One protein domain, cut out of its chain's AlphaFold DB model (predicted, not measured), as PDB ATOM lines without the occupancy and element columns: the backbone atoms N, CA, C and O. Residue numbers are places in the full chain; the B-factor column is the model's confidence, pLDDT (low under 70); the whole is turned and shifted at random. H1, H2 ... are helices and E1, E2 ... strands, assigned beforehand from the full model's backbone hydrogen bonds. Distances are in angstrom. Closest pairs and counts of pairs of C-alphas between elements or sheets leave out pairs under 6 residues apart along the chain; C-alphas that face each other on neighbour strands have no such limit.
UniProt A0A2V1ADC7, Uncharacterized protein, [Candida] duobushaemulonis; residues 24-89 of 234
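This is residues 24 to 89 of the 234 residues of an uncharacterized protein of [Candida] duobushaemulonis (UniProt A0A2V1ADC7). A long helix, H3, and the shorter H2 fold back on each other as a helical hairpin shaped like a V, its closed end by residues 66 to 69. The short H1 crosses H3 at about a right angle, and a small hairpin of two strands, E1 and E2, lies toward the far end of H3, with little contact to it. The printed part has 66 residues, with three named helices and two named strands in the order H1, E1, E2, H2, H3; the sheet, E1 - E2, is antiparallel. The class is mostly helix, and the whole is compact, with a radius of gyration of the C-alphas of 11.2 A and a rounded outline of 29 by 26 by 23 A.

H1 is residues 24 to 30, and C-alpha 24 stands at (-33.764, 33.801, 0.599). E1, residues 38 to 40, and E2, residues 46 to 48, are strands of three residues each; C-alpha 38 is at (-46.195, 20.988, 5.092). H2, residues 55 to 65, is 15.5 A from first to last C-alpha. H3, residues 70 to 89, measures 28.7 A and ends with C-alpha 89 at (-53.105, 36.782, 5.299).

H1 touches H3, with residues 73 to 80 of H3 alone; the closest C-alphas, those of Val 28 and Gln 77, are 6.2 A apart. The two lines are about perpendicular, at 88 degrees. H1 and H2 are close but not clearly touching, their closest C-alphas being those of Leu 29 and Lys 63, 6.4 A. E1 and E2 form a hairpin, antiparallel at 153 degrees between directions; N 39 and O 47 are 2.9 A apart and N 47 and O 39 are 2.8 A apart, both within hydrogen-bond range. Residues 32 to 33 also pair, antiparallel, with residues 39 to 40 of E1. The closest C-alphas of E2 and H3 are those of Tyr 48 and Ser 87, 8.0 A apart. E1 is apart from H2 and from H3, and H1 is apart from E2. H2 and H3 form a helical hairpin: they touch, run opposite ways at a steep tilt of 40 degrees, and come closest at the C-alphas of Gln 62 and Ser 72, 4.8 A. H3 touches H2 with residues 72 to 79 alone. In H1, H2 and H3 every O i to N i+4 pair is within hydrogen-bond range.

The two C-alphas farthest apart are those of Asp 68 and His 89, 32.5 A. The printed part has no cut. The links E1 to E2 and H2 to H3 are tight, and the links H1 to E1 and E2 to H2 are short; there is no long link. The mean pLDDT of the printed part is 86.6, and residues 24 to 26 are under 70.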
ATOM      1  N   PHE A  24     -32.538  34.588   0.829       54.59
ATOM      2  CA  PHE A  24     -33.764  33.801   0.599       54.59
ATOM      3  C   PHE A  24     -33.593  32.486  -0.148       54.59
ATOM      4  O   PHE A  24     -34.355  31.546   0.054       54.59
ATOM      5  N   VAL A  25     -32.607  32.415  -1.037       59.06
ATOM      6  CA  VAL A  25     -32.306  31.184  -1.775       59.06
ATOM      7  C   VAL A  25     -31.998  30.072  -0.791       59.06
ATOM      8  O   VAL A  25     -32.470  28.950  -0.945       59.06
ATOM      9  N   ARG A  26     -31.204  30.402   0.228       64.62
ATOM     10  CA  ARG A  26     -30.781  29.444   1.228       64.62
ATOM     11  C   ARG A  26     -31.979  28.969   2.040       64.62
ATOM     12  O   ARG A  26     -32.134  27.765   2.170       64.62
ATOM     13  N   ASP A  27     -32.872  29.864   2.453       71.75
ATOM     14  CA  ASP A  27     -34.106  29.482   3.150       71.75
ATOM     15  C   ASP A  27     -35.006  28.578   2.302       71.75
ATOM     16  O   ASP A  27     -35.456  27.538   2.773       71.75
ATOM     17  N   VAL A  28     -35.234  28.913   1.029       78.88
ATOM     18  CA  VAL A  28     -36.057  28.083   0.134       78.88
ATOM     19  C   VAL A  28     -35.419  26.710  -0.063       78.88
ATOM     20  O   VAL A  28     -36.108  25.699   0.057       78.88
ATOM     21  N   LEU A  29     -34.111  26.638  -0.312       76.56
ATOM     22  CA  LEU A  29     -33.411  25.376  -0.563       76.56
ATOM     23  C   LEU A  29     -33.256  24.520   0.703       76.56
ATOM     24  O   LEU A  29     -33.439  23.305   0.641       76.56
ATOM     25  N   GLN A  30     -32.973  25.142   1.848       80.75
ATOM     26  CA  GLN A  30     -32.763  24.466   3.134       80.75
ATOM     27  C   GLN A  30     -34.062  24.198   3.895       80.75
ATOM     28  O   GLN A  30     -34.075  23.391   4.825       80.75
ATOM     29  N   SER A  31     -35.165  24.836   3.502       84.00
ATOM     30  CA  SER A  31     -36.470  24.559   4.088       84.00
ATOM     31  C   SER A  31     -36.822  23.079   3.948       84.00
ATOM     32  O   SER A  31     -36.676  22.468   2.882       84.00
ATOM     33  N   THR A  32     -37.293  22.488   5.040       89.25
ATOM     34  CA  THR A  32     -37.693  21.083   5.054       89.25
ATOM     35  C   THR A  32     -39.175  20.989   4.739       89.25
ATOM     36  O   THR A  32     -40.009  21.537   5.458       89.25
ATOM     37  N   TRP A  33     -39.494  20.291   3.654       91.75
ATOM     38  CA  TRP A  33     -40.863  20.074   3.198       91.75
ATOM     39  C   TRP A  33     -41.229  18.613   3.379       91.75
ATOM     40  O   TRP A  33     -40.508  17.725   2.919       91.75
ATOM     41  N   LEU A  34     -42.343  18.365   4.057       92.12
ATOM     42  CA  LEU A  34     -42.869  17.021   4.232       92.12
ATOM     43  C   LEU A  34     -43.646  16.587   2.979       92.12
ATOM     44  O   LEU A  34     -44.266  17.428   2.324       92.12
ATOM     45  N   PRO A  35     -43.720  15.276   2.683       89.50
ATOM     46  CA  PRO A  35     -44.591  14.748   1.626       89.50
ATOM     47  C   PRO A  35     -46.073  15.097   1.827       89.50
ATOM     48  O   PRO A  35     -46.839  15.154   0.871       89.50
ATOM     49  N   THR A  36     -46.472  15.390   3.069       91.88
ATOM     50  CA  THR A  36     -47.797  15.913   3.439       91.88
ATOM     51  C   THR A  36     -48.033  17.361   2.999       91.88
ATOM     52  O   THR A  36     -49.101  17.905   3.264       91.88
ATOM     53  N   ARG A  37     -47.076  17.975   2.285       92.38
ATOM     54  CA  ARG A  37     -47.120  19.347   1.751       92.38
ATOM     55  C   ARG A  37     -47.013  20.447   2.812       92.38
ATOM     56  O   ARG A  37     -47.423  21.589   2.593       92.38
ATOM     57  N   GLU A  38     -46.435  20.098   3.955       92.44
ATOM     58  CA  GLU A  38     -46.195  20.988   5.092       92.44
ATOM     59  C   GLU A  38     -44.742  21.469   5.107       92.44
ATOM     60  O   GLU A  38     -43.820  20.702   4.821       92.44
ATOM     61  N   LEU A  39     -44.535  22.723   5.504       91.31
ATOM     62  CA  LEU A  39     -43.212  23.277   5.781       91.31
ATOM     63  C   LEU A  39     -42.876  23.095   7.256       91.31
ATOM     64  O   LEU A  39     -43.648  23.502   8.126       91.31
ATOM     65  N   VAL A  40     -41.701  22.543   7.536       87.88
ATOM     66  CA  VAL A  40     -41.137  22.482   8.885       87.88
ATOM     67  C   VAL A  40     -40.242  23.699   9.081       87.88
ATOM     68  O   VAL A  40     -39.270  23.897   8.352       87.88
ATOM     69  N   THR A  41     -40.590  24.541  10.051       80.75
ATOM     70  CA  THR A  41     -39.788  25.711  10.419       80.75
ATOM     71  C   THR A  41     -38.588  25.307  11.276       80.75
ATOM     72  O   THR A  41     -38.534  24.199  11.805       80.75
ATOM     73  N   HIS A  42     -37.643  26.231  11.476       74.12
ATOM     74  CA  HIS A  42     -36.495  26.034  12.373       74.12
ATOM     75  C   HIS A  42     -36.913  25.655  13.808       74.12
ATOM     76  O   HIS A  42     -36.259  24.843  14.449       74.12
ATOM     77  N   ASP A  43     -38.054  26.176  14.268       76.06
ATOM     78  CA  ASP A  43     -38.691  25.848  15.552       76.06
ATOM     79  C   ASP A  43     -39.363  24.455  15.589       76.06
ATOM     80  O   ASP A  43     -40.100  24.150  16.527       76.06
ATOM     81  N   ASN A  44     -39.214  23.636  14.543       78.25
ATOM     82  CA  ASN A  44     -39.931  22.371  14.353       78.25
ATOM     83  C   ASN A  44     -41.469  22.522  14.358       78.25
ATOM     84  O   ASN A  44     -42.217  21.581  14.640       78.25
ATOM     85  N   LYS A  45     -41.969  23.724  14.036       81.94
ATOM     86  CA  LYS A  45     -43.401  23.966  13.846       81.94
ATOM     87  C   LYS A  45     -43.762  23.631  12.411       81.94
ATOM     88  O   LYS A  45     -43.016  23.925  11.480       81.94
ATOM     89  N   ARG A  46     -44.940  23.043  12.235       87.38
ATOM     90  CA  ARG A  46     -45.463  22.700  10.914       87.38
ATOM     91  C   ARG A  46     -46.382  23.805  10.428       87.38
ATOM     92  O   ARG A  46     -47.328  24.183  11.118       87.38
ATOM     93  N   VAL A  47     -46.088  24.332   9.248       86.38
ATOM     94  CA  VAL A  47     -46.932  25.299   8.554       86.38
ATOM     95  C   VAL A  47     -47.597  24.581   7.396       86.38
ATOM     96  O   VAL A  47     -46.937  24.101   6.476       86.38
ATOM     97  N   TYR A  48     -48.920  24.500   7.473       89.75
ATOM     98  CA  TYR A  48     -49.740  23.958   6.408       89.75
ATOM     99  C   TYR A  48     -50.020  25.037   5.361       89.75
ATOM    100  O   TYR A  48     -50.324  26.184   5.709       89.75
ATOM    101  N   PHE A  49     -49.950  24.653   4.090       90.88
ATOM    102  CA  PHE A  49     -50.290  25.512   2.964       90.88
ATOM    103  C   PHE A  49     -51.367  24.872   2.102       90.88
ATOM    104  O   PHE A  49     -51.396  23.658   1.895       90.88
ATOM    105  N   ASN A  50     -52.225  25.724   1.552       90.75
ATOM    106  CA  ASN A  50     -53.214  25.319   0.571       90.75
ATOM    107  C   ASN A  50     -52.552  25.269  -0.810       90.75
ATOM    108  O   ASN A  50     -52.294  26.301  -1.434       90.75
ATOM    109  N   TRP A  51     -52.250  24.059  -1.269       93.19
ATOM    110  CA  TRP A  51     -51.693  23.809  -2.595       93.19
ATOM    111  C   TRP A  51     -52.801  23.495  -3.591       93.19
ATOM    112  O   TRP A  51     -53.669  22.663  -3.313       93.19
ATOM    113  N   ALA A  52     -52.746  24.114  -4.766       93.44
ATOM    114  CA  ALA A  52     -53.546  23.665  -5.893       93.44
ATOM    115  C   ALA A  52     -53.061  22.275  -6.369       93.44
ATOM    116  O   ALA A  52     -51.915  21.888  -6.107       93.44
ATOM    117  N   PRO A  53     -53.907  21.490  -7.060       95.19
ATOM    118  CA  PRO A  53     -53.496  20.199  -7.608       95.19
ATOM    119  C   PRO A  53     -52.249  20.328  -8.501       95.19
ATOM    120  O   PRO A  53     -52.241  21.130  -9.431       95.19
ATOM    121  N   GLY A  54     -51.197  19.553  -8.216       94.31
ATOM    122  CA  GLY A  54     -49.938  19.551  -8.976       94.31
ATOM    123  C   GLY A  54     -48.962  20.687  -8.640       94.31
ATOM    124  O   GLY A  54     -47.800  20.636  -9.040       94.31
ATOM    125  N   GLU A  55     -49.396  21.713  -7.904       94.94
ATOM    126  CA  GLU A  55     -48.571  22.888  -7.602       94.94
ATOM    127  C   GLU A  55     -47.412  22.550  -6.660       94.94
ATOM    128  O   GLU A  55     -46.296  23.036  -6.842       94.94
ATOM    129  N   PHE A  56     -47.659  21.688  -5.670       96.00
ATOM    130  CA  PHE A  56     -46.626  21.259  -4.729       96.00
ATOM    131  C   PHE A  56     -45.548  20.431  -5.428       96.00
ATOM    132  O   PHE A  56     -44.358  20.643  -5.215       96.00
ATOM    133  N   GLU A  57     -45.957  19.508  -6.293       96.12
ATOM    134  CA  GLU A  57     -45.058  18.661  -7.070       96.12
ATOM    135  C   GLU A  57     -44.209  19.511  -8.026       96.12
ATOM    136  O   GLU A  57     -42.990  19.333  -8.101       96.12
ATOM    137  N   PHE A  58     -44.827  20.500  -8.683       96.44
ATOM    138  CA  PHE A  58     -44.114  21.479  -9.499       96.44
ATOM    139  C   PHE A  58     -43.105  22.278  -8.667       96.44
ATOM    140  O   PHE A  58     -41.936  22.364  -9.043       96.44
ATOM    141  N   PHE A  59     -43.514  22.807  -7.512       95.06
ATOM    142  CA  PHE A  59     -42.626  23.526  -6.599       95.06
ATOM    143  C   PHE A  59     -41.428  22.677  -6.162       95.06
ATOM    144  O   PHE A  59     -40.291  23.135  -6.255       95.06
ATOM    145  N   MET A  60     -41.662  21.432  -5.739       94.81
ATOM    146  CA  MET A  60     -40.600  20.516  -5.324       94.81
ATOM    147  C   MET A  60     -39.637  20.203  -6.473       94.81
ATOM    148  O   MET A  60     -38.427  20.172  -6.253       94.81
ATOM    149  N   SER A  61     -40.146  20.054  -7.701       95.38
ATOM    150  CA  SER A  61     -39.307  19.911  -8.894       95.38
ATOM    151  C   SER A  61     -38.442  21.149  -9.129       95.38
ATOM    152  O   SER A  61     -37.246  21.014  -9.371       95.38
ATOM    153  N   GLN A  62     -39.008  22.358  -9.047       93.94
ATOM    154  CA  GLN A  62     -38.231  23.590  -9.222       93.94
ATOM    155  C   GLN A  62     -37.187  23.754  -8.116       93.94
ATOM    156  O   GLN A  62     -36.045  24.102  -8.396       93.94
ATOM    157  N   LYS A  63     -37.545  23.439  -6.867       91.06
ATOM    158  CA  LYS A  63     -36.623  23.455  -5.728       91.06
ATOM    159  C   LYS A  63     -35.458  22.480  -5.926       91.06
ATOM    160  O   LYS A  63     -34.330  22.826  -5.597       91.06
ATOM    161  N   TYR A  64     -35.714  21.286  -6.462       91.94
ATOM    162  CA  TYR A  64     -34.671  20.298  -6.740       91.94
ATOM    163  C   TYR A  64     -33.654  20.812  -7.771       91.94
ATOM    164  O   TYR A  64     -32.455  20.765  -7.522       91.94
ATOM    165  N   TYR A  65     -34.118  21.381  -8.888       92.12
ATOM    166  CA  TYR A  65     -33.230  21.903  -9.938       92.12
ATOM    167  C   TYR A  65     -32.634  23.286  -9.636       92.12
ATOM    168  O   TYR A  65     -31.744  23.748 -10.345       92.12
ATOM    169  N   ALA A  66     -33.095  23.962  -8.585       87.31
ATOM    170  CA  ALA A  66     -32.662  25.312  -8.235       87.31
ATOM    171  C   ALA A  66     -31.194  25.416  -7.773       87.31
ATOM    172  O   ALA A  66     -30.681  26.534  -7.670       87.31
ATOM    173  N   PHE A  67     -30.519  24.292  -7.501       84.00
ATOM    174  CA  PHE A  67     -29.076  24.277  -7.241       84.00
ATOM    175  C   PHE A  67     -28.263  24.633  -8.492       84.00
ATOM    176  O   PHE A  67     -27.324  25.418  -8.390       84.00
ATOM    177  N   ASP A  68     -28.690  24.145  -9.660       87.88
ATOM    178  CA  ASP A  68     -27.936  24.263 -10.915       87.88
ATOM    179  C   ASP A  68     -28.595  25.216 -11.927       87.88
ATOM    180  O   ASP A  68     -27.942  25.705 -12.847       87.88
ATOM    181  N   ASN A  69     -29.891  25.514 -11.767       87.75
ATOM    182  CA  ASN A  69     -30.656  26.339 -12.700       87.75
ATOM    183  C   ASN A  69     -31.205  27.611 -12.033       87.75
ATOM    184  O   ASN A  69     -32.086  27.566 -11.168       87.75
ATOM    185  N   PHE A  70     -30.731  28.771 -12.500       82.75
ATOM    186  CA  PHE A  70     -31.175  30.081 -12.015       82.75
ATOM    187  C   PHE A  70     -32.674  30.339 -12.244       82.75
ATOM    188  O   PHE A  70     -33.340  30.905 -11.381       82.75
ATOM    189  N   GLY A  71     -33.239  29.879 -13.362       85.62
ATOM    190  CA  GLY A  71     -34.671  30.005 -13.636       85.62
ATOM    191  C   GLY A  71     -35.512  29.232 -12.619       85.62
ATOM    192  O   GLY A  71     -36.409  29.798 -11.994       85.62
ATOM    193  N   SER A  72     -35.169  27.963 -12.379       87.31
ATOM    194  CA  SER A  72     -35.842  27.129 -11.372       87.31
ATOM    195  C   SER A  72     -35.742  27.720  -9.968       87.31
ATOM    196  O   SER A  72     -36.714  27.711  -9.213       87.31
ATOM    197  N   LYS A  73     -34.597  28.319  -9.641       85.44
ATOM    198  CA  LYS A  73     -34.363  29.040  -8.388       85.44
ATOM    199  C   LYS A  73     -35.304  30.231  -8.204       85.44
ATOM    200  O   LYS A  73     -35.952  30.330  -7.161       85.44
ATOM    201  N   CYS A  74     -35.436  31.094  -9.211       84.19
ATOM    202  CA  CYS A  74     -36.369  32.224  -9.170       84.19
ATOM    203  C   CYS A  74     -37.827  31.763  -9.033       84.19
ATOM    204  O   CYS A  74     -38.584  32.330  -8.243       84.19
ATOM    205  N   ILE A  75     -38.216  30.714  -9.765       88.38
ATOM    206  CA  ILE A  75     -39.577  30.169  -9.712       88.38
ATOM    207  C   ILE A  75     -39.874  29.594  -8.322       88.38
ATOM    208  O   ILE A  75     -40.885  29.955  -7.718       88.38
ATOM    209  N   ALA A  76     -38.988  28.750  -7.785       89.38
ATOM    210  CA  ALA A  76     -39.154  28.166  -6.457       89.38
ATOM    211  C   ALA A  76     -39.265  29.252  -5.374       89.38
ATOM    212  O   ALA A  76     -40.147  29.188  -4.519       89.38
ATOM    213  N   GLN A  77     -38.426  30.289  -5.447       87.69
ATOM    214  CA  GLN A  77     -38.474  31.415  -4.515       87.69
ATOM    215  C   GLN A  77     -39.793  32.196  -4.603       87.69
ATOM    216  O   GLN A  77     -40.377  32.531  -3.572       87.69
ATOM    217  N   SER A  78     -40.290  32.448  -5.816       88.06
ATOM    218  CA  SER A  78     -41.568  33.133  -6.036       88.06
ATOM    219  C   SER A  78     -42.746  32.350  -5.446       88.06
ATOM    220  O   SER A  78     -43.563  32.906  -4.708       88.06
ATOM    221  N   ILE A  79     -42.805  31.038  -5.702       90.81
ATOM    222  CA  ILE A  79     -43.860  30.168  -5.164       90.81
ATOM    223  C   ILE A  79     -43.808  30.145  -3.634       90.81
ATOM    224  O   ILE A  79     -44.828  30.368  -2.980       90.81
ATOM    225  N   TYR A  80     -42.620  29.935  -3.059       89.44
ATOM    226  CA  TYR A  80     -42.414  29.921  -1.612       89.44
ATOM    227  C   TYR A  80     -42.951  31.193  -0.942       89.44
ATOM    228  O   TYR A  80     -43.709  31.126   0.028       89.44
ATOM    229  N   PHE A  81     -42.606  32.360  -1.494       85.75
ATOM    230  CA  PHE A  81     -43.043  33.642  -0.953       85.75
ATOM    231  C   PHE A  81     -44.557  33.827  -1.049       85.75
ATOM    232  O   PHE A  81     -45.193  34.243  -0.077       85.75
ATOM    233  N   ASN A  82     -45.150  33.487  -2.194       88.19
ATOM    234  CA  ASN A  82     -46.593  33.590  -2.370       88.19
ATOM    235  C   ASN A  82     -47.342  32.725  -1.353       88.19
ATOM    236  O   ASN A  82     -48.258  33.229  -0.704       88.19
ATOM    237  N   LYS A  83     -46.889  31.489  -1.112       89.56
ATOM    238  CA  LYS A  83     -47.489  30.611  -0.099       89.56
ATOM    239  C   LYS A  83     -47.338  31.144   1.320       89.56
ATOM    240  O   LYS A  83     -48.307  31.131   2.082       89.56
ATOM    241  N   LEU A  84     -46.165  31.667   1.683       86.00
ATOM    242  CA  LEU A  84     -45.973  32.310   2.988       86.00
ATOM    243  C   LEU A  84     -46.902  33.506   3.182       86.00
ATOM    244  O   LEU A  84     -47.536  33.630   4.232       86.00
ATOM    245  N   ARG A  85     -47.009  34.357   2.163       84.88
ATOM    246  CA  ARG A  85     -47.872  35.536   2.183       84.88
ATOM    247  C   ARG A  85     -49.348  35.152   2.300       84.88
ATOM    248  O   ARG A  85     -50.056  35.728   3.122       84.88
ATOM    249  N   GLU A  86     -49.804  34.161   1.538       86.69
ATOM    250  CA  GLU A  86     -51.163  33.609   1.642       86.69
ATOM    251  C   GLU A  86     -51.456  33.111   3.064       86.69
ATOM    252  O   GLU A  86     -52.433  33.541   3.678       86.69
ATOM    253  N   SER A  87     -50.563  32.293   3.633       84.62
ATOM    254  CA  SER A  87     -50.706  31.772   5.001       84.62
ATOM    255  C   SER A  87     -50.752  32.888   6.051       84.62
ATOM    256  O   SER A  87     -51.524  32.824   7.011       84.62
ATOM    257  N   PHE A  88     -49.953  33.943   5.873       84.38
ATOM    258  CA  PHE A  88     -49.970  35.108   6.754       84.38
ATOM    259  C   PHE A  88     -51.304  35.861   6.680       84.38
ATOM    260  O   PHE A  88     -51.913  36.141   7.716       84.38
ATOM    261  N   HIS A  89     -51.808  36.130   5.474       82.94
ATOM    262  CA  HIS A  89     -53.105  36.782   5.299       82.94
ATOM    263  C   HIS A  89     -54.266  35.933   5.823       82.94
ATOM    264  O   HIS A  89     -55.192  36.481   6.420       82.94
TER     265      HIS A  89